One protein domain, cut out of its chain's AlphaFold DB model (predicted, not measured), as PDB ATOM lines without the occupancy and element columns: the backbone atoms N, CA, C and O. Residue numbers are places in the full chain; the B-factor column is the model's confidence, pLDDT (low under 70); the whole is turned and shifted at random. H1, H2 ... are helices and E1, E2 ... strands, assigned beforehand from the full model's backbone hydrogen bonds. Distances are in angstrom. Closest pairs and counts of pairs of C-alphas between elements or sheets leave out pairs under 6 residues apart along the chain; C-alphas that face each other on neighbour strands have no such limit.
ATOM      1  N   GLN A 156      14.184   6.660 105.080       93.12
ATOM      2  CA  GLN A 156      13.924   5.219 104.928       93.12
ATOM      3  C   GLN A 156      13.406   4.844 103.532       93.12
ATOM      4  O   GLN A 156      13.840   3.853 102.939       93.12
ATOM      5  N   GLU A 157      12.483   5.636 102.989       90.62
ATOM      6  CA  GLU A 157      11.919   5.426 101.655       90.62
ATOM      7  C   GLU A 157      12.998   5.558 100.586       90.62
ATOM      8  O   GLU A 157      13.091   4.721  99.691       90.62
ATOM      9  N   THR A 158      13.874   6.553 100.726       87.88
ATOM     10  CA  THR A 158      14.970   6.784  99.783       87.88
ATOM     11  C   THR A 158      16.030   5.675  99.857       87.88
ATOM     12  O   THR A 158      16.543   5.233  98.827       87.88
ATOM     13  N   GLU A 159      16.327   5.162 101.057       85.81
ATOM     14  CA  GLU A 159      17.194   3.988 101.240       85.81
ATOM     15  C   GLU A 159      16.609   2.737 100.559       85.81
ATOM     16  O   GLU A 159      17.331   1.979  99.906       85.81
ATOM     17  N   THR A 160      15.289   2.555 100.640       85.81
ATOM     18  CA  THR A 160      14.584   1.448  99.975       85.81
ATOM     19  C   THR A 160      14.557   1.630  98.454       85.81
ATOM     20  O   THR A 160      14.826   0.689  97.706       85.81
ATOM     21  N   ALA A 161      14.284   2.846  97.972       84.69
ATOM     22  CA  ALA A 161      14.214   3.174  96.550       84.69
ATOM     23  C   ALA A 161      15.558   2.973  95.830       84.69
ATOM     24  O   ALA A 161      15.577   2.569  94.665       84.69
ATOM     25  N   LEU A 162      16.681   3.158  96.534       81.62
ATOM     26  CA  LEU A 162      18.023   2.877  96.017       81.62
ATOM     27  C   LEU A 162      18.184   1.420  95.546       81.62
ATOM     28  O   LEU A 162      18.917   1.162  94.592       81.62
ATOM     29  N   GLN A 163      17.483   0.469  96.175       80.06
ATOM     30  CA  GLN A 163      17.509  -0.942  95.767       80.06
ATOM     31  C   GLN A 163      16.809  -1.173  94.420       80.06
ATOM     32  O   GLN A 163      17.116  -2.140  93.726       80.06
ATOM     33  N   GLN A 164      15.873  -0.295  94.049       80.00
ATOM     34  CA  GLN A 164      15.083  -0.394  92.821       80.00
ATOM     35  C   GLN A 164      15.708   0.402  91.673       80.00
ATOM     36  O   GLN A 164      15.719  -0.060  90.533       80.00
ATOM     37  N   SER A 165      16.232   1.598  91.959       79.25
ATOM     38  CA  SER A 165      16.887   2.449  90.969       79.25
ATOM     39  C   SER A 165      18.009   3.285  91.598       79.25
ATOM     40  O   SER A 165      17.760   4.005  92.569       79.25
ATOM     41  N   PRO A 166      19.224   3.296  91.012       72.62
ATOM     42  CA  PRO A 166      20.354   4.070  91.528       72.62
ATOM     43  C   PRO A 166      20.093   5.576  91.646       72.62
ATOM     44  O   PRO A 166      20.688   6.236  92.489       72.62
ATOM     45  N   THR A 167      19.223   6.143  90.802       73.69
ATOM     46  CA  THR A 167      18.926   7.586  90.805       73.69
ATOM     47  C   THR A 167      17.764   7.965  91.716       73.69
ATOM     48  O   THR A 167      17.597   9.149  91.998       73.69
ATOM     49  N   ALA A 168      16.970   6.990  92.166       79.12
ATOM     50  CA  ALA A 168      15.844   7.210  93.073       79.12
ATOM     51  C   ALA A 168      16.285   7.377  94.539       79.12
ATOM     52  O   ALA A 168      15.482   7.761  95.379       79.12
ATOM     53  N   GLY A 169      17.566   7.121  94.836       84.06
ATOM     54  CA  GLY A 169      18.156   7.298  96.162       84.06
ATOM     55  C   GLY A 169      18.564   8.737  96.507       84.06
ATOM     56  O   GLY A 169      19.069   8.987  97.597       84.06
ATOM     57  N   ARG A 170      18.401   9.706  95.604       90.50
ATOM     58  CA  ARG A 170      18.964  11.049  95.806       90.50
ATOM     59  C   ARG A 170      18.223  11.829  96.885       90.50
ATOM     60  O   ARG A 170      16.996  11.868  96.920       90.50
ATOM     61  N   VAL A 171      18.986  12.515  97.731       93.38
ATOM     62  CA  VAL A 171      18.453  13.256  98.878       93.38
ATOM     63  C   VAL A 171      19.278  14.510  99.154       93.38
ATOM     64  O   VAL A 171      20.477  14.571  98.870       93.38
ATOM     65  N   LEU A 172      18.632  15.510  99.740       94.56
ATOM     66  CA  LEU A 172      19.280  16.661 100.351       94.56
ATOM     67  C   LEU A 172      19.225  16.514 101.872       94.56
ATOM     68  O   LEU A 172      18.155  16.282 102.435       94.56
ATOM     69  N   ALA A 173      20.358  16.698 102.543       96.00
ATOM     70  CA  ALA A 173      20.390  16.871 103.991       96.00
ATOM     71  C   ALA A 173      20.483  18.367 104.312       96.00
ATOM     72  O   ALA A 173      21.481  19.017 103.991       96.00
ATOM     73  N   TYR A 174      19.432  18.915 104.920       95.44
ATOM     74  CA  TYR A 174      19.351  20.309 105.347       95.44
ATOM     75  C   TYR A 174      19.716  20.434 106.824       95.44
ATOM     76  O   TYR A 174      19.028  19.899 107.691       95.44
ATOM     77  N   LEU A 175      20.800  21.146 107.113       95.19
ATOM     78  CA  LEU A 175      21.332  21.319 108.457       95.19
ATOM     79  C   LEU A 175      20.545  22.401 109.218       95.19
ATOM     80  O   LEU A 175      20.646  23.579 108.894       95.19
ATOM     81  N   ILE A 176      19.780  22.025 110.243       92.94
ATOM     82  CA  ILE A 176      18.904  22.941 111.009       92.94
ATOM     83  C   ILE A 176      19.587  23.559 112.237       92.94
ATOM     84  O   ILE A 176      19.162  24.603 112.724       92.94
ATOM     85  N   THR A 177      20.674  22.955 112.711       94.56
ATOM     86  CA  THR A 177      21.529  23.472 113.799       94.56
ATOM     87  C   THR A 177      22.988  23.407 113.364       94.56
ATOM     88  O   THR A 177      23.298  22.538 112.552       94.56
ATOM     89  N   PRO A 178      23.909  24.236 113.887       96.31
ATOM     90  CA  PRO A 178      25.309  24.185 113.472       96.31
ATOM     91  C   PRO A 178      25.898  22.765 113.522       96.31
ATOM     92  O   PRO A 178      25.676  22.017 114.472       96.31
ATOM     93  N   GLY A 179      26.635  22.383 112.482       96.31
ATOM     94  CA  GLY A 179      27.156  21.030 112.292       96.31
ATOM     95  C   GLY A 179      28.611  20.944 112.726       96.31
ATOM     96  O   GLY A 179      29.488  21.489 112.054       96.31
ATOM     97  N   VAL A 180      28.883  20.270 113.844       95.75
ATOM     98  CA  VAL A 180      30.245  20.149 114.389       95.75
ATOM     99  C   VAL A 180      30.858  18.829 113.938       95.75
ATOM    100  O   VAL A 180      30.672  17.807 114.585       95.75
ATOM    101  N   PHE A 181      31.626  18.826 112.848       95.12
ATOM    102  CA  PHE A 181      32.269  17.611 112.325       95.12
ATOM    103  C   PHE A 181      33.749  17.551 112.713       95.12
ATOM    104  O   PHE A 181      34.647  17.679 111.876       95.12
ATOM    105  N   GLU A 182      34.004  17.380 114.009       92.94
ATOM    106  CA  GLU A 182      35.350  17.262 114.572       92.94
ATOM    107  C   GLU A 182      35.885  15.824 114.461       92.94
ATOM    108  O   GLU A 182      35.191  14.853 114.776       92.94
ATOM    109  N   ARG A 183      37.156  15.676 114.075       89.12
ATOM    110  CA  ARG A 183      37.886  14.408 114.156       89.12
ATOM    111  C   ARG A 183      39.294  14.620 114.699       89.12
ATOM    112  O   ARG A 183      39.988  15.555 114.315       89.12
ATOM    113  N   LYS A 184      39.735  13.710 115.571       86.69
ATOM    114  CA  LYS A 184      41.129  13.645 116.027       86.69
ATOM    115  C   LYS A 184      41.951  12.779 115.078       86.69
ATOM    116  O   LYS A 184      41.526  11.675 114.737       86.69
ATOM    117  N   HIS A 185      43.106  13.289 114.672       83.69
ATOM    118  CA  HIS A 185      44.088  12.579 113.857       83.69
ATOM    119  C   HIS A 185      45.243  12.035 114.704       83.69
ATOM    120  O   HIS A 185      45.401  12.398 115.875       83.69
ATOM    121  N   ASP A 186      46.052  11.171 114.092       75.38
ATOM    122  CA  ASP A 186      47.288  10.659 114.681       75.38
ATOM    123  C   ASP A 186      48.203  11.844 115.030       75.38
ATOM    124  O   ASP A 186      48.449  12.720 114.204       75.38
ATOM    125  N   GLY A 187      48.627  11.928 116.295       77.38
ATOM    126  CA  GLY A 187      49.296  13.113 116.858       77.38
ATOM    127  C   GLY A 187      48.400  14.012 117.723       77.38
ATOM    128  O   GLY A 187      48.871  15.001 118.273       77.38
ATOM    129  N   GLY A 188      47.117  13.670 117.892       81.50
ATOM    130  CA  GLY A 188      46.216  14.319 118.854       81.50
ATOM    131  C   GLY A 188      45.584  15.629 118.376       81.50
ATOM    132  O   GLY A 188      44.764  16.201 119.098       81.50
ATOM    133  N   GLN A 189      45.905  16.083 117.162       86.38
ATOM    134  CA  GLN A 189      45.325  17.284 116.571       86.38
ATOM    135  C   GLN A 189      43.861  17.044 116.179       86.38
ATOM    136  O   GLN A 189      43.545  16.106 115.441       86.38
ATOM    137  N   ALA A 190      42.970  17.901 116.677       87.81
ATOM    138  CA  ALA A 190      41.576  17.939 116.262       87.81
ATOM    139  C   ALA A 190      41.420  18.832 115.026       87.81
ATOM    140  O   ALA A 190      41.929  19.953 114.995       87.81
ATOM    141  N   THR A 191      40.720  18.338 114.011       91.44
ATOM    142  CA  THR A 191      40.390  19.092 112.799       91.44
ATOM    143  C   THR A 191      38.882  19.060 112.570       91.44
ATOM    144  O   THR A 191      38.205  18.074 112.871       91.44
ATOM    145  N   CYS A 192      38.348  20.158 112.044       93.12
ATOM    146  CA  CYS A 192      36.934  20.294 111.702       93.12
ATOM    147  C   CYS A 192      36.771  20.369 110.181       93.12
ATOM    148  O   CYS A 192      37.679  20.804 109.468       93.12
ATOM    149  N   ARG A 193      35.603  19.958 109.683       93.88
ATOM    150  CA  ARG A 193      35.213  20.094 108.272       93.88
ATOM    151  C   ARG A 193      33.812  20.674 108.152       93.88
ATOM    152  O   ARG A 193      33.034  20.616 109.095       93.88
ATOM    153  N   ALA A 194      33.499  21.199 106.970       94.00
ATOM    154  CA  ALA A 194      32.176  21.733 106.647       94.00
ATOM    155  C   ALA A 194      31.110  20.644 106.404       94.00
ATOM    156  O   ALA A 194      29.922  20.943 106.325       94.00
ATOM    157  N   TYR A 195      31.528  19.383 106.273       95.12
ATOM    158  CA  TYR A 195      30.662  18.222 106.093       95.12
ATOM    159  C   TYR A 195      31.214  17.011 106.870       95.12
ATOM    160  O   TYR A 195      32.411  16.999 107.200       95.12
ATOM    161  N   PRO A 196      30.378  15.998 107.160       95.62
ATOM    162  CA  PRO A 196      30.762  14.810 107.922       95.62
ATOM    163  C   PRO A 196      31.953  14.044 107.325       95.62
ATOM    164  O   PRO A 196      32.094  13.906 106.111       95.62
ATOM    165  N   TRP A 197      32.824  13.494 108.173       93.19
ATOM    166  CA  TRP A 197      34.054  12.808 107.742       93.19
ATOM    167  C   TRP A 197      33.806  11.459 107.058       93.19
ATOM    168  O   TRP A 197      34.641  10.976 106.280       93.19
ATOM    169  N   GLU A 198      32.697  10.837 107.417       93.06
ATOM    170  CA  GLU A 198      32.124   9.599 106.910       93.06
ATOM    171  C   GLU A 198      31.564   9.762 105.495       93.06
ATOM    172  O   GLU A 198      31.583   8.806 104.723       93.06
ATOM    173  N   TRP A 199      31.159  10.974 105.116       94.50
ATOM    174  CA  TRP A 199      30.594  11.250 103.803       94.50
ATOM    175  C   TRP A 199      31.714  11.490 102.788       94.50
ATOM    176  O   TRP A 199      32.352  12.545 102.747       94.50
ATOM    177  N   LYS A 200      32.009  10.459 101.991       93.25
ATOM    178  CA  LYS A 200      32.997  10.521 100.901       93.25
ATOM    179  C   LYS A 200      32.354  11.048  99.625       93.25
ATOM    180  O   LYS A 200      31.156  10.873  99.422       93.25
ATOM    181  N   LEU A 201      33.163  11.667  98.765       93.00
ATOM    182  CA  LEU A 201      32.671  12.197  97.497       93.00
ATOM    183  C   LEU A 201      32.193  11.061  96.579       93.00
ATOM    184  O   LEU A 201      32.884  10.052  96.426       93.00
ATOM    185  N   ALA A 202      31.031  11.243  95.956       89.94
ATOM    186  CA  ALA A 202      30.465  10.325  94.972       89.94
ATOM    187  C   ALA A 202      31.273  10.338  93.666       89.94
ATOM    188  O   ALA A 202      31.544   9.292  93.072       89.94
ATOM    189  N   TYR A 203      31.733  11.525  93.271       86.62
ATOM    190  CA  TYR A 203      32.486  11.765  92.043       86.62
ATOM    191  C   TYR A 203      33.912  12.208  92.377       86.62
ATOM    192  O   TYR A 203      34.238  13.392  92.388       86.62
ATOM    193  N   ALA A 204      34.773  11.245  92.705       75.56
ATOM    194  CA  ALA A 204      36.190  11.510  92.931       75.56
ATOM    195  C   ALA A 204      36.982  11.477  91.616       75.56
ATOM    196  O   ALA A 204      36.756  10.622  90.763       75.56
ATOM    197  N   THR A 205      37.952  12.383  91.480       76.25
ATOM    198  CA  THR A 205      38.854  12.458  90.317       76.25
ATOM    199  C   THR A 205      39.893  11.335  90.286       76.25
ATOM    200  O   THR A 205      40.446  11.038  89.231       76.25
ATOM    201  N   ASN A 206      40.161  10.696  91.430       80.75
ATOM    202  CA  ASN A 206      41.114   9.596  91.547       80.75
ATOM    203  C   ASN A 206      40.386   8.236  91.469       80.75
ATOM    204  O   ASN A 206      39.532   7.973  92.318       80.75
ATOM    205  N   PRO A 207      40.739   7.345  90.522       72.00
ATOM    206  CA  PRO A 207      40.103   6.034  90.373       72.00
ATOM    207  C   PRO A 207      40.302   5.090  91.572       72.00
ATOM    208  O   PRO A 207      39.484   4.199  91.770       72.00
ATOM    209  N   ASN A 208      41.326   5.302  92.407       77.75
ATOM    210  CA  ASN A 208      41.568   4.504  93.618       77.75
ATOM    211  C   ASN A 208      40.771   4.991  94.843       77.75
ATOM    212  O   ASN A 208      40.963   4.497  95.955       77.75
ATOM    213  N   TYR A 209      39.914   6.000  94.679       80.50
ATOM    214  CA  TYR A 209      39.130   6.562  95.770       80.50
ATOM    215  C   TYR A 209      37.863   5.739  96.026       80.50
ATOM    216  O   TYR A 209      37.096   5.448  95.109       80.50
ATOM    217  N   VAL A 210      37.604   5.418  97.296       83.44
ATOM    218  CA  VAL A 210      36.344   4.790  97.713       83.44
ATOM    219  C   VAL A 210      35.221   5.813  97.572       83.44
ATOM    220  O   VAL A 210      35.141   6.765  98.353       83.44
ATOM    221  N   ARG A 211      34.371   5.624  96.559       87.06
ATOM    222  CA  ARG A 211      33.201   6.474  96.316       87.06
ATOM    223  C   ARG A 211      32.274   6.451  97.529       87.06
ATOM    224  O   ARG A 211      32.027   5.391  98.099       87.06
ATOM    225  N   GLY A 212      31.775   7.622  97.910       90.50
ATOM    226  CA  GLY A 212      30.709   7.749  98.903       90.50
ATOM    227  C   GLY A 212      29.440   8.321  98.301       90.50
ATOM    228  O   GLY A 212      29.251   8.300  97.089       90.50
ATOM    229  N   SER A 213      28.574   8.838  99.165       92.38
ATOM    230  CA  SER A 213      27.278   9.385  98.778       92.38
ATOM    231  C   SER A 213      27.301  10.888  98.504       92.38
ATOM    232  O   SER A 213      26.399  11.379  97.839       92.38
ATOM    233  N   LEU A 214      28.306  11.638  98.969       94.94
ATOM    234  CA  LEU A 214      28.298  13.102  98.911       94.94
ATOM    235  C   LEU A 214      28.620  13.620  97.507       94.94
ATOM    236  O   LEU A 214      29.732  13.458  97.013       94.94
ATOM    237  N   VAL A 215      27.680  14.309  96.878       93.06
ATOM    238  CA  VAL A 215      27.866  14.948  95.571       93.06
ATOM    239  C   VAL A 215      28.516  16.316  95.735       93.06
ATOM    240  O   VAL A 215      29.549  16.596  95.128       93.06
ATOM    241  N   SER A 216      27.915  17.173  96.557       92.75
ATOM    242  CA  SER A 216      28.343  18.558  96.740       92.75
ATOM    243  C   SER A 216      27.780  19.149  98.034       92.75
ATOM    244  O   SER A 216      26.961  18.536  98.725       92.75
ATOM    245  N   VAL A 217      28.251  20.347  98.380       93.81
ATOM    246  CA  VAL A 217      27.871  21.069  99.597       93.81
ATOM    247  C   VAL A 217      27.602  22.529  99.246       93.81
ATOM    248  O   VAL A 217      28.432  23.158  98.591       93.81
ATOM    249  N   ALA A 218      26.478  23.071  99.711       93.44
ATOM    250  CA  ALA A 218      26.216  24.505  99.768       93.44
ATOM    251  C   ALA A 218      26.280  24.947 101.235       93.44
ATOM    252  O   ALA A 218      25.455  24.541 102.048       93.44
ATOM    253  N   THR A 219      27.285  25.741 101.590       92.94
ATOM    254  CA  THR A 219      27.527  26.186 102.967       92.94
ATOM    255  C   THR A 219      28.196  27.556 102.961       92.94
ATOM    256  O   THR A 219      28.794  27.949 101.958       92.94
ATOM    257  N   GLU A 220      28.081  28.280 104.069       90.25
ATOM    258  CA  GLU A 220      28.702  29.590 104.253       90.25
ATOM    259  C   GLU A 220      30.034  29.471 105.019       90.25
ATOM    260  O   GLU A 220      30.605  28.388 105.180       90.25
ATOM    261  N   LYS A 221      30.556  30.602 105.502       92.62
ATOM    262  CA  LYS A 221      31.759  30.645 106.327       92.62
ATOM    263  C   LYS A 221      31.563  29.817 107.601       92.62
ATOM    264  O   LYS A 221      30.522  29.869 108.250       92.62
ATOM    265  N   ALA A 222      32.609  29.086 107.982       94.50
ATOM    266  CA  ALA A 222      32.606  28.302 109.211       94.50
ATOM    267  C   ALA A 222      32.336  29.182 110.445       94.50
ATOM    268  O   ALA A 222      32.929  30.255 110.602       94.50
ATOM    269  N   LEU A 223      31.489  28.682 111.345       94.88
ATOM    270  CA  LEU A 223      31.169  29.322 112.615       94.88
ATOM    271  C   LEU A 223      32.159  28.872 113.686       94.88
ATOM    272  O   LEU A 223      32.311  27.676 113.931       94.88
ATOM    273  N   ALA A 224      32.819  29.826 114.340       95.19
ATOM    274  CA  ALA A 224      33.614  29.549 115.528       95.19
ATOM    275  C   ALA A 224      32.682  29.426 116.739       95.19
ATOM    276  O   ALA A 224      31.961  30.365 117.072       95.19
ATOM    277  N   ILE A 225      32.713  28.275 117.401       93.00
ATOM    278  CA  ILE A 225      31.927  27.995 118.599       93.00
ATOM    279  C   ILE A 225      32.889  27.878 119.772       93.00
ATOM    280  O   ILE A 225      33.821  27.074 119.767       93.00
ATOM    281  N   SER A 226      32.648  28.694 120.789       90.94
ATOM    282  CA  SER A 226      33.316  28.618 122.081       90.94
ATOM    283  C   SER A 226      32.314  28.995 123.165       90.94
ATOM    284  O   SER A 226      31.381  29.760 122.932       90.94
ATOM    285  N   GLY A 227      32.491  28.429 124.347       87.44
ATOM    286  CA  GLY A 227      31.655  28.664 125.506       87.44
ATOM    287  C   GLY A 227      32.495  28.772 126.765       87.44
ATOM    288  O   GLY A 227      33.718  28.932 126.741       87.44
ATOM    289  N   ARG A 228      31.821  28.676 127.906       88.31
ATOM    290  CA  ARG A 228      32.468  28.624 129.213       88.31
ATOM    291  C   ARG A 228      31.887  27.466 129.997       88.31
ATOM    292  O   ARG A 228      30.671  27.338 130.091       88.31
ATOM    293  N   ILE A 229      32.752  26.648 130.580       85.31
ATOM    294  CA  ILE A 229      32.337  25.636 131.548       85.31
ATOM    295  C   ILE A 229      32.465  26.258 132.926       85.31
ATOM    296  O   ILE A 229      33.518  26.791 133.281       85.31
ATOM    297  N   SER A 230      31.381  26.178 133.692       83.94
ATOM    298  CA  SER A 230      31.398  26.475 135.118       83.94
ATOM    299  C   SER A 230      31.348  25.160 135.878       83.94
ATOM    300  O   SER A 230      30.464  24.343 135.627       83.94
ATOM    301  N   TYR A 231      32.291  24.937 136.785       83.62
ATOM    302  CA  TYR A 231      32.307  23.757 137.642       83.62
ATOM    303  C   TYR A 231      32.645  24.160 139.072       83.62
ATOM    304  O   TYR A 231      33.450  25.062 139.310       83.62
ATOM    305  N   THR A 232      32.024  23.485 140.031       81.44
ATOM    306  CA  THR A 232      32.295  23.672 141.457       81.44
ATOM    307  C   THR A 232      32.997  22.412 141.952       81.44
ATOM    308  O   THR A 232      32.341  21.379 142.085       81.44
ATOM    309  N   PRO A 233      34.325  22.439 142.168       81.12
ATOM    310  CA  PRO A 233      35.007  21.361 142.874       81.12
ATOM    311  C   PRO A 233      34.403  21.202 144.268       81.12
ATOM    312  O   PRO A 233      33.991  22.198 144.857       81.12
ATOM    313  N   SER A 234      34.411  19.981 144.801       78.25
ATOM    314  CA  SER A 234      33.755  19.588 146.057       78.25
ATOM    315  C   SER A 234      33.984  20.556 147.229       78.25
ATOM    316  O   SER A 234      33.081  20.743 148.030       78.25
ATOM    317  N   ASP A 235      35.148  21.220 147.271       72.44
ATOM    318  CA  ASP A 235      35.579  22.104 148.364       72.44
ATOM    319  C   ASP A 235      36.067  23.493 147.895       72.44
ATOM    320  O   ASP A 235      36.858  24.145 148.581       72.44
ATOM    321  N   LYS A 236      35.684  23.959 146.696       75.81
ATOM    322  CA  LYS A 236      36.158  25.253 146.156       75.81
ATOM    323  C   LYS A 236      35.034  26.113 145.594       75.81
ATOM    324  O   LYS A 236      33.956  25.638 145.258       75.81
ATOM    325  N   THR A 237      35.328  27.405 145.455       81.62
ATOM    326  CA  THR A 237      34.474  28.348 144.732       81.62
ATOM    327  C   THR A 237      34.288  27.902 143.282       81.62
ATOM    328  O   THR A 237      35.191  27.318 142.677       81.62
ATOM    329  N   THR A 238      33.106  28.173 142.720       84.50
ATOM    330  CA  THR A 238      32.794  27.876 141.319       84.50
ATOM    331  C   THR A 238      33.839  28.507 140.405       84.50
ATOM    332  O   THR A 238      34.030  29.723 140.398       84.50
ATOM    333  N   GLN A 239      34.514  27.669 139.626       85.00
ATOM    334  CA  GLN A 239      35.485  28.089 138.628       85.00
ATOM    335  C   GLN A 239      34.796  28.172 137.269       85.00
ATOM    336  O   GLN A 239      33.959  27.334 136.941       85.00
ATOM    337  N   SER A 240      35.152  29.184 136.476       87.31
ATOM    338  CA  SER A 240      34.653  29.371 135.114       87.31
ATOM    339  C   SER A 240      35.836  29.446 134.156       87.31
ATOM    340  O   SER A 240      36.641  30.375 134.248       87.31
ATOM    341  N   ILE A 241      35.938  28.485 133.241       90.06
ATOM    342  CA  ILE A 241      37.020  28.406 132.252       90.06
ATOM    343  C   ILE A 241      36.454  28.423 130.828       90.06
ATOM    344  O   ILE A 241      35.361  27.896 130.604       90.06
ATOM    345  N   PRO A 242      37.159  29.033 129.858       89.00
ATOM    346  CA  PRO A 242      36.760  28.951 128.460       89.00
ATOM    347  C   PRO A 242      36.841  27.502 127.971       89.00
ATOM    348  O   PRO A 242      37.756  26.762 128.339       89.00
ATOM    349  N   THR A 243      35.891  27.095 127.135       86.88
ATOM    350  CA  THR A 243      35.988  25.813 126.434       86.88
ATOM    351  C   THR A 243      36.969  25.922 125.271       86.88
ATOM    352  O   THR A 243      37.160  27.016 124.731       86.88
ATOM    353  N   PRO A 244      37.558  24.799 124.823       86.38
ATOM    354  CA  PRO A 244      38.228  24.763 123.532       86.38
ATOM    355  C   PRO A 244      37.297  25.293 122.437       86.38
ATOM    356  O   PRO A 244      36.102  24.988 122.431       86.38
ATOM    357  N   GLN A 245      37.847  26.100 121.535       91.56
ATOM    358  CA  GLN A 245      37.118  26.573 120.366       91.56
ATOM    359  C   GLN A 245      37.033  25.451 119.331       91.56
ATOM    360  O   GLN A 245      38.041  24.817 119.015       91.56
ATOM    361  N   VAL A 246      35.846  25.257 118.769       92.88
ATOM    362  CA  VAL A 246      35.601  24.357 117.638       92.88
ATOM    363  C   VAL A 246      35.024  25.143 116.465       92.88
ATOM    364  O   VAL A 246      34.526  26.256 116.638       92.88
ATOM    365  N   PHE A 247      35.100  24.579 115.263       95.50
ATOM    366  CA  PHE A 247      34.496  25.173 114.073       95.50
ATOM    367  C   PHE A 247      33.359  24.289 113.567       95.50
ATOM    368  O   PHE A 247      33.496  23.067 113.516       95.50
ATOM    369  N   ALA A 248      32.257  24.917 113.171       96.69
ATOM    370  CA  ALA A 248      31.063  24.243 112.685       96.69
ATOM    371  C   ALA A 248      30.651  24.744 111.302       96.69
ATOM    372  O   ALA A 248      30.896  25.898 110.941       96.69
ATOM    373  N   ALA A 249      29.968  23.884 110.553       97.00
ATOM    374  CA  ALA A 249      29.155  24.323 109.431       97.00
ATOM    375  C   ALA A 249      27.950  25.126 109.963       97.00
ATOM    376  O   ALA A 249      27.330  24.698 110.943       97.00
ATOM    377  N   PRO A 250      27.605  26.276 109.365       95.56
ATOM    378  CA  PRO A 250      26.446  27.059 109.779       95.56
ATOM    379  C   PRO A 250      25.131  26.315 109.532       95.56
ATOM    380  O   PRO A 250      25.000  25.574 108.552       95.56
ATOM    381  N   ALA A 251      24.138  26.547 110.396       92.94
ATOM    382  CA  ALA A 251      22.760  26.149 110.114       92.94
ATOM    383  C   ALA A 251      22.301  26.775 108.782       92.94
ATOM    384  O   ALA A 251      22.705  27.885 108.442       92.94
ATOM    385  N   GLY A 252      21.501  26.045 108.013       91.56
ATOM    386  CA  GLY A 252      21.150  26.374 106.632       91.56
ATOM    387  C   GLY A 252      22.044  25.713 105.578       91.56
ATOM    388  O   GLY A 252      21.716  25.765 104.393       91.56
ATOM    389  N   SER A 253      23.145  25.061 105.978       94.69
ATOM    390  CA  SER A 253      23.975  24.289 105.044       94.69
ATOM    391  C   SER A 253      23.180  23.141 104.413       94.69
ATOM    392  O   SER A 253      22.410  22.460 105.092       94.69
ATOM    393  N   VAL A 254      23.398  22.905 103.120       95.31
ATOM    394  CA  VAL A 254      22.742  21.845 102.344       95.31
ATOM    395  C   VAL A 254      23.786  20.889 101.800       95.31
ATOM    396  O   VAL A 254      24.747  21.304 101.144       95.31
ATOM    397  N   TYR A 255      23.575  19.602 102.031       95.94
ATOM    398  CA  TYR A 255      24.405  18.536 101.491       95.94
ATOM    399  C   TYR A 255      23.621  17.761 100.444       95.94
ATOM    400  O   TYR A 255      22.500  17.332 100.703       95.94
ATOM    401  N   TYR A 256      24.217  17.578  99.273       94.69
ATOM    402  CA  TYR A 256      23.619  16.859  98.155       94.69
ATOM    403  C   TYR A 256      24.165  15.440  98.151       94.69
ATOM    404  O   TYR A 256      25.384  15.277  98.054       94.69
ATOM    405  N   LEU A 257      23.308  14.424  98.261       94.19
ATOM    406  CA  LEU A 257      23.745  13.033  98.332       94.19
ATOM    407  C   LEU A 257      23.063  12.148  97.279       94.19
ATOM    408  O   LEU A 257      21.882  12.310  96.983       94.19
ATOM    409  N   GLU A 258      23.807  11.177  96.745       92.00
ATOM    410  CA  GLU A 258      23.258  10.095  95.911       92.00
ATOM    411  C   GLU A 258      22.424   9.099  96.725       92.00
ATOM    412  O   GLU A 258      21.565   8.427  96.165       92.00
ATOM    413  N   CYS A 259      22.688   8.994  98.032       91.44
ATOM    414  CA  CYS A 259      21.894   8.221  98.979       91.44
ATOM    415  C   CYS A 259      21.977   8.803 100.397       91.44
ATOM    416  O   CYS A 259      22.993   9.424 100.743       91.44
ATOM    417  N   PRO A 260      20.931   8.622 101.227       92.88
ATOM    418  CA  PRO A 260      20.985   8.981 102.637       92.88
ATOM    419  C   PRO A 260      22.149   8.267 103.334       92.88
ATOM    420  O   PRO A 260      22.473   7.119 103.033       92.88
ATOM    421  N   ALA A 261      22.802   8.958 104.266       92.81
ATOM    422  CA  ALA A 261      23.934   8.415 105.002       92.81
ATOM    423  C   ALA A 261      23.906   8.901 106.449       92.81
ATOM    424  O   ALA A 261      23.857  10.101 106.707       92.81
ATOM    425  N   MET A 262      23.972   7.970 107.398       92.38
ATOM    426  CA  MET A 262      24.013   8.308 108.820       92.38
ATOM    427  C   MET A 262      25.288   9.069 109.190       92.38
ATOM    428  O   MET A 262      26.324   8.950 108.524       92.38
ATOM    429  N   LEU A 263      25.219   9.809 110.292       93.19
ATOM    430  CA  LEU A 263      26.384  10.414 110.915       93.19
ATOM    431  C   LEU A 263      27.015   9.434 111.905       93.19
ATOM    432  O   LEU A 263      26.333   8.699 112.620       93.19
ATOM    433  N   PHE A 264      28.334   9.501 112.065       92.00
ATOM    434  CA  PHE A 264      29.028   8.889 113.190       92.00
ATOM    435  C   PHE A 264      28.424   9.350 114.510       92.00
ATOM    436  O   PHE A 264      28.410   8.583 115.460       92.00
ATOM    437  N   GLN A 265      27.917  10.577 114.580       91.50
ATOM    438  CA  GLN A 265      27.332  11.137 115.795       91.50
ATOM    439  C   GLN A 265      26.004  10.480 116.181       91.50
ATOM    440  O   GLN A 265      25.632  10.547 117.346       91.50
ATOM    441  N   ASP A 266      25.325   9.804 115.255       90.75
ATOM    442  CA  ASP A 266      24.054   9.121 115.529       90.75
ATOM    443  C   ASP A 266      24.271   7.814 116.316       90.75
ATOM    444  O   ASP A 266      23.351   7.270 116.922       90.75
ATOM    445  N   GLN A 267      25.509   7.310 116.356       89.94
ATOM    446  CA  GLN A 267      25.867   6.094 117.079       89.94
ATOM    447  C   GLN A 267      26.208   6.414 118.537       89.94
ATOM    448  O   GLN A 267      27.215   7.068 118.806       89.94
ATOM    449  N   LEU A 268      25.430   5.885 119.488       88.62
ATOM    450  CA  LEU A 268      25.698   6.011 120.931       88.62
ATOM    451  C   LEU A 268      27.054   5.414 121.333       88.62
ATOM    452  O   LEU A 268      27.783   5.963 122.165       88.62
ATOM    453  N   THR A 269      27.404   4.279 120.724       87.31
ATOM    454  CA  THR A 269      28.619   3.528 121.030       87.31
ATOM    455  C   THR A 269      29.431   3.244 119.780       87.31
ATOM    456  O   THR A 269      28.874   2.916 118.736       87.31
ATOM    457  N   LYS A 270      30.753   3.285 119.920       84.38
ATOM    458  CA  LYS A 270      31.724   2.874 118.910       84.38
ATOM    459  C   LYS A 270      32.737   1.937 119.563       84.38
ATOM    460  O   LYS A 270      33.292   2.278 120.606       84.38
ATOM    461  N   ASP A 271      32.945   0.758 118.982       85.38
ATOM    462  CA  ASP A 271      33.874  -0.264 119.495       85.38
ATOM    463  C   ASP A 271      33.623  -0.620 120.980       85.38
ATOM    464  O   ASP A 271      34.548  -0.733 121.786       85.38
ATOM    465  N   GLY A 272      32.345  -0.717 121.373       84.00
ATOM    466  CA  GLY A 272      31.923  -1.024 122.748       84.00
ATOM    467  C   GLY A 272      32.113   0.113 123.763       84.00
ATOM    468  O   GLY A 272      31.909  -0.095 124.956       84.00
ATOM    469  N   ARG A 273      32.503   1.316 123.321       86.94
ATOM    470  CA  ARG A 273      32.702   2.501 124.174       86.94
ATOM    471  C   ARG A 273      31.755   3.623 123.781       86.94
ATOM    472  O   ARG A 273      31.322   3.688 122.635       86.94
ATOM    473  N   GLN A 274      31.479   4.543 124.706       86.19
ATOM    474  CA  GLN A 274      30.708   5.748 124.394       86.19
ATOM    475  C   GLN A 274      31.383   6.519 123.258       86.19
ATOM    476  O   GLN A 274      32.578   6.837 123.306       86.19
ATOM    477  N   ASN A 275      30.612   6.809 122.219       88.31
ATOM    478  CA  ASN A 275      31.111   7.534 121.075       88.31
ATOM    479  C   ASN A 275      31.271   9.015 121.425       88.31
ATOM    480  O   ASN A 275      30.300   9.724 121.659       88.31
ATOM    481  N   LYS A 276      32.508   9.511 121.415       86.06
ATOM    482  CA  LYS A 276      32.788  10.921 121.726       86.06
ATOM    483  C   LYS A 276      32.112  11.886 120.752       86.06
ATOM    484  O   LYS A 276      31.748  12.982 121.156       86.06
ATOM    485  N   ALA A 277      31.915  11.477 119.498       87.62
ATOM    486  CA  ALA A 277      31.243  12.306 118.504       87.62
ATOM    487  C   ALA A 277      29.743  12.485 118.811       87.62
ATOM    488  O   ALA A 277      29.163  13.493 118.420       87.62
ATOM    489  N   HIS A 278      29.135  11.554 119.560       91.25
ATOM    490  CA  HIS A 278      27.733  11.624 119.978       91.25
ATOM    491  C   HIS A 278      27.463  12.748 120.992       91.25
ATOM    492  O   HIS A 278      26.336  13.218 121.106       91.25
ATOM    493  N   ILE A 279      28.490  13.246 121.693       89.88
ATOM    494  CA  ILE A 279      28.339  14.367 122.638       89.88
ATOM    495  C   ILE A 279      27.778  15.607 121.927       89.88
ATOM    496  O   ILE A 279      26.941  16.309 122.488       89.88
ATOM    497  N   TRP A 280      28.179  15.856 120.676       91.88
ATOM    498  CA  TRP A 280      27.656  16.981 119.897       91.88
ATOM    499  C   TRP A 280      26.152  16.852 119.632       91.88
ATOM    500  O   TRP A 280      25.435  17.839 119.773       91.88
ATOM    501  N   ARG A 281      25.663  15.633 119.368       90.81
ATOM    502  CA  ARG A 281      24.224  15.351 119.240       90.81
ATOM    503  C   ARG A 281      23.466  15.600 120.536       90.81
ATOM    504  O   ARG A 281      22.421  16.232 120.517       90.81
ATOM    505  N   GLN A 282      24.019  15.182 121.674       90.25
ATOM    506  CA  GLN A 282      23.397  15.424 122.983       90.25
ATOM    507  C   GLN A 282      23.279  16.917 123.324       90.25
ATOM    508  O   GLN A 282      22.392  17.312 124.072       90.25
ATOM    509  N   LEU A 283      24.162  17.749 122.764       90.69
ATOM    510  CA  LEU A 283      24.127  19.205 122.904       90.69
ATOM    511  C   LEU A 283      23.225  19.899 121.862       90.69
ATOM    512  O   LEU A 283      23.151  21.126 121.864       90.69
ATOM    513  N   GLY A 284      22.556  19.144 120.982       92.94
ATOM    514  CA  GLY A 284      21.666  19.674 119.945       92.94
ATOM    515  C   GLY A 284      22.382  20.235 118.713       92.94
ATOM    516  O   GLY A 284      21.814  21.069 118.014       92.94
ATOM    517  N   TYR A 285      23.629  19.826 118.458       94.75
ATOM    518  CA  TYR A 285      24.345  20.155 117.223       94.75
ATOM    519  C   TYR A 285      24.132  19.089 116.149       94.75
ATOM    520  O   TYR A 285      23.847  17.929 116.442       94.75
ATOM    521  N   SER A 286      24.373  19.476 114.897       95.25
ATOM    522  CA  SER A 286      24.314  18.605 113.718       95.25
ATOM    523  C   SER A 286      22.935  18.006 113.409       95.25
ATOM    524  O   SER A 286      22.856  17.013 112.690       95.25
ATOM    525  N   GLU A 287      21.852  18.613 113.899       94.00
ATOM    526  CA  GLU A 287      20.482  18.256 113.531       94.00
ATOM    527  C   GLU A 287      20.202  18.516 112.048       94.00
ATOM    528  O   GLU A 287      20.571  19.562 111.504       94.00
ATOM    529  N   MET A 288      19.553  17.552 111.385       94.81
ATOM    530  CA  MET A 288      19.321  17.559 109.940       94.81
ATOM    531  C   MET A 288      17.892  17.151 109.588       94.81
ATOM    532  O   MET A 288      17.292  16.300 110.246       94.81
ATOM    533  N   LEU A 289      17.384  17.717 108.496       95.62
ATOM    534  CA  LEU A 289      16.172  17.273 107.820       95.62
ATOM    535  C   LEU A 289      16.521  16.637 106.470       95.62
ATOM    536  O   LEU A 289      17.328  17.186 105.718       95.62
ATOM    537  N   TRP A 290      15.892  15.509 106.154       95.75
ATOM    538  CA  TRP A 290      16.074  14.773 104.907       95.75
ATOM    539  C   TRP A 290      14.965  15.132 103.920       95.75
ATOM    540  O   TRP A 290      13.782  14.879 104.160       95.75
ATOM    541  N   ILE A 291      15.358  15.743 102.806       94.12
ATOM    542  CA  ILE A 291      14.462  16.189 101.740       94.12
ATOM    543  C   ILE A 291      14.727  15.299 100.522       94.12
ATOM    544  O   ILE A 291      15.849  15.320 100.010       94.12
ATOM    545  N   PRO A 292      13.752  14.511 100.040       90.88
ATOM    546  CA  PRO A 292      13.969  13.660  98.886       90.88
ATOM    547  C   PRO A 292      14.219  14.535  97.656       90.88
ATOM    548  O   PRO A 292      13.658  15.628  97.531       90.88
ATOM    549  N   PHE A 293      15.037  14.061  96.721       85.75
ATOM    550  CA  PHE A 293      15.375  14.803  95.509       85.75
ATOM    551  C   PHE A 293      14.950  14.022  94.263       85.75
ATOM    552  O   PHE A 293      15.467  12.938  93.999       85.75
TER     553      PHE A 293
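This is residues 156 to 293 of the 298 residues of an uncharacterized protein of Chroococcidiopsis cubana SAG 39.79 (UniProt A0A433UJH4). Little regular structure is here: a small twisted sheet, E4 E9 E1 E10, lies toward one end, and a long two-stranded arm, E5 running on into E6 and back through E7 to E8, reaches away to the other, with the hairpin E2 and E3 packed on E8 and two long loops, residues 194 to 213 and 258 to 277. The 138 printed residues, under half in named elements, are mixed, ordered H1, E1 to E9, H2, E10; the sheet is antiparallel. The whole is loose, radius of gyration of the C-alphas 17.8 A, spans 63 by 35 by 31 A.

Start at E1, residues 171 to 175: its antiparallel neighbours are E10, 288 to 292 (N 172 to O 291, 2.8 A), and E9, 254 to 257 (N 173 to O 255, 2.9 A). Edge strand E4, 214 to 218, neighbours E9, with N 218 and O 254 2.9 A apart. E9, H2, residues 278 to 282, and E10 make a split strand-helix-strand unit, E1 between its strands, with a right-handed crossover; H2 is not on the sheet. H1, 156 to 161, only grazes it. In both helices every O i to N i+4 pair is within hydrogen-bond range. E5, 223 to 225, and E8, 246 to 248, are antiparallel, N 225 to O 246 2.8 A. Hairpin E6, 228 to 231, and E7, 239 to 242, has N 229 to O 241 at 2.9 A. Hairpin E2, 181 to 184, and E3, 190 to 193, has N 183 to O 191 at 2.9 A; the closest C-alphas of E3 and E8, Cys 192 and Phe 247, are 5.9 A apart.

Find C-alpha 156 at (13.924, 5.219, 104.928), where H1 begins; E10, 12.9 A long, ends at C-alpha 292, (13.969, 13.660, 98.886).

The farthest C-alphas, Ser 165 and Asp 235, are 63.5 A apart. The printed part has no cut, the long links are residues 194 to 213 and 258 to 277, and no printed residue is under 70 in pLDDT.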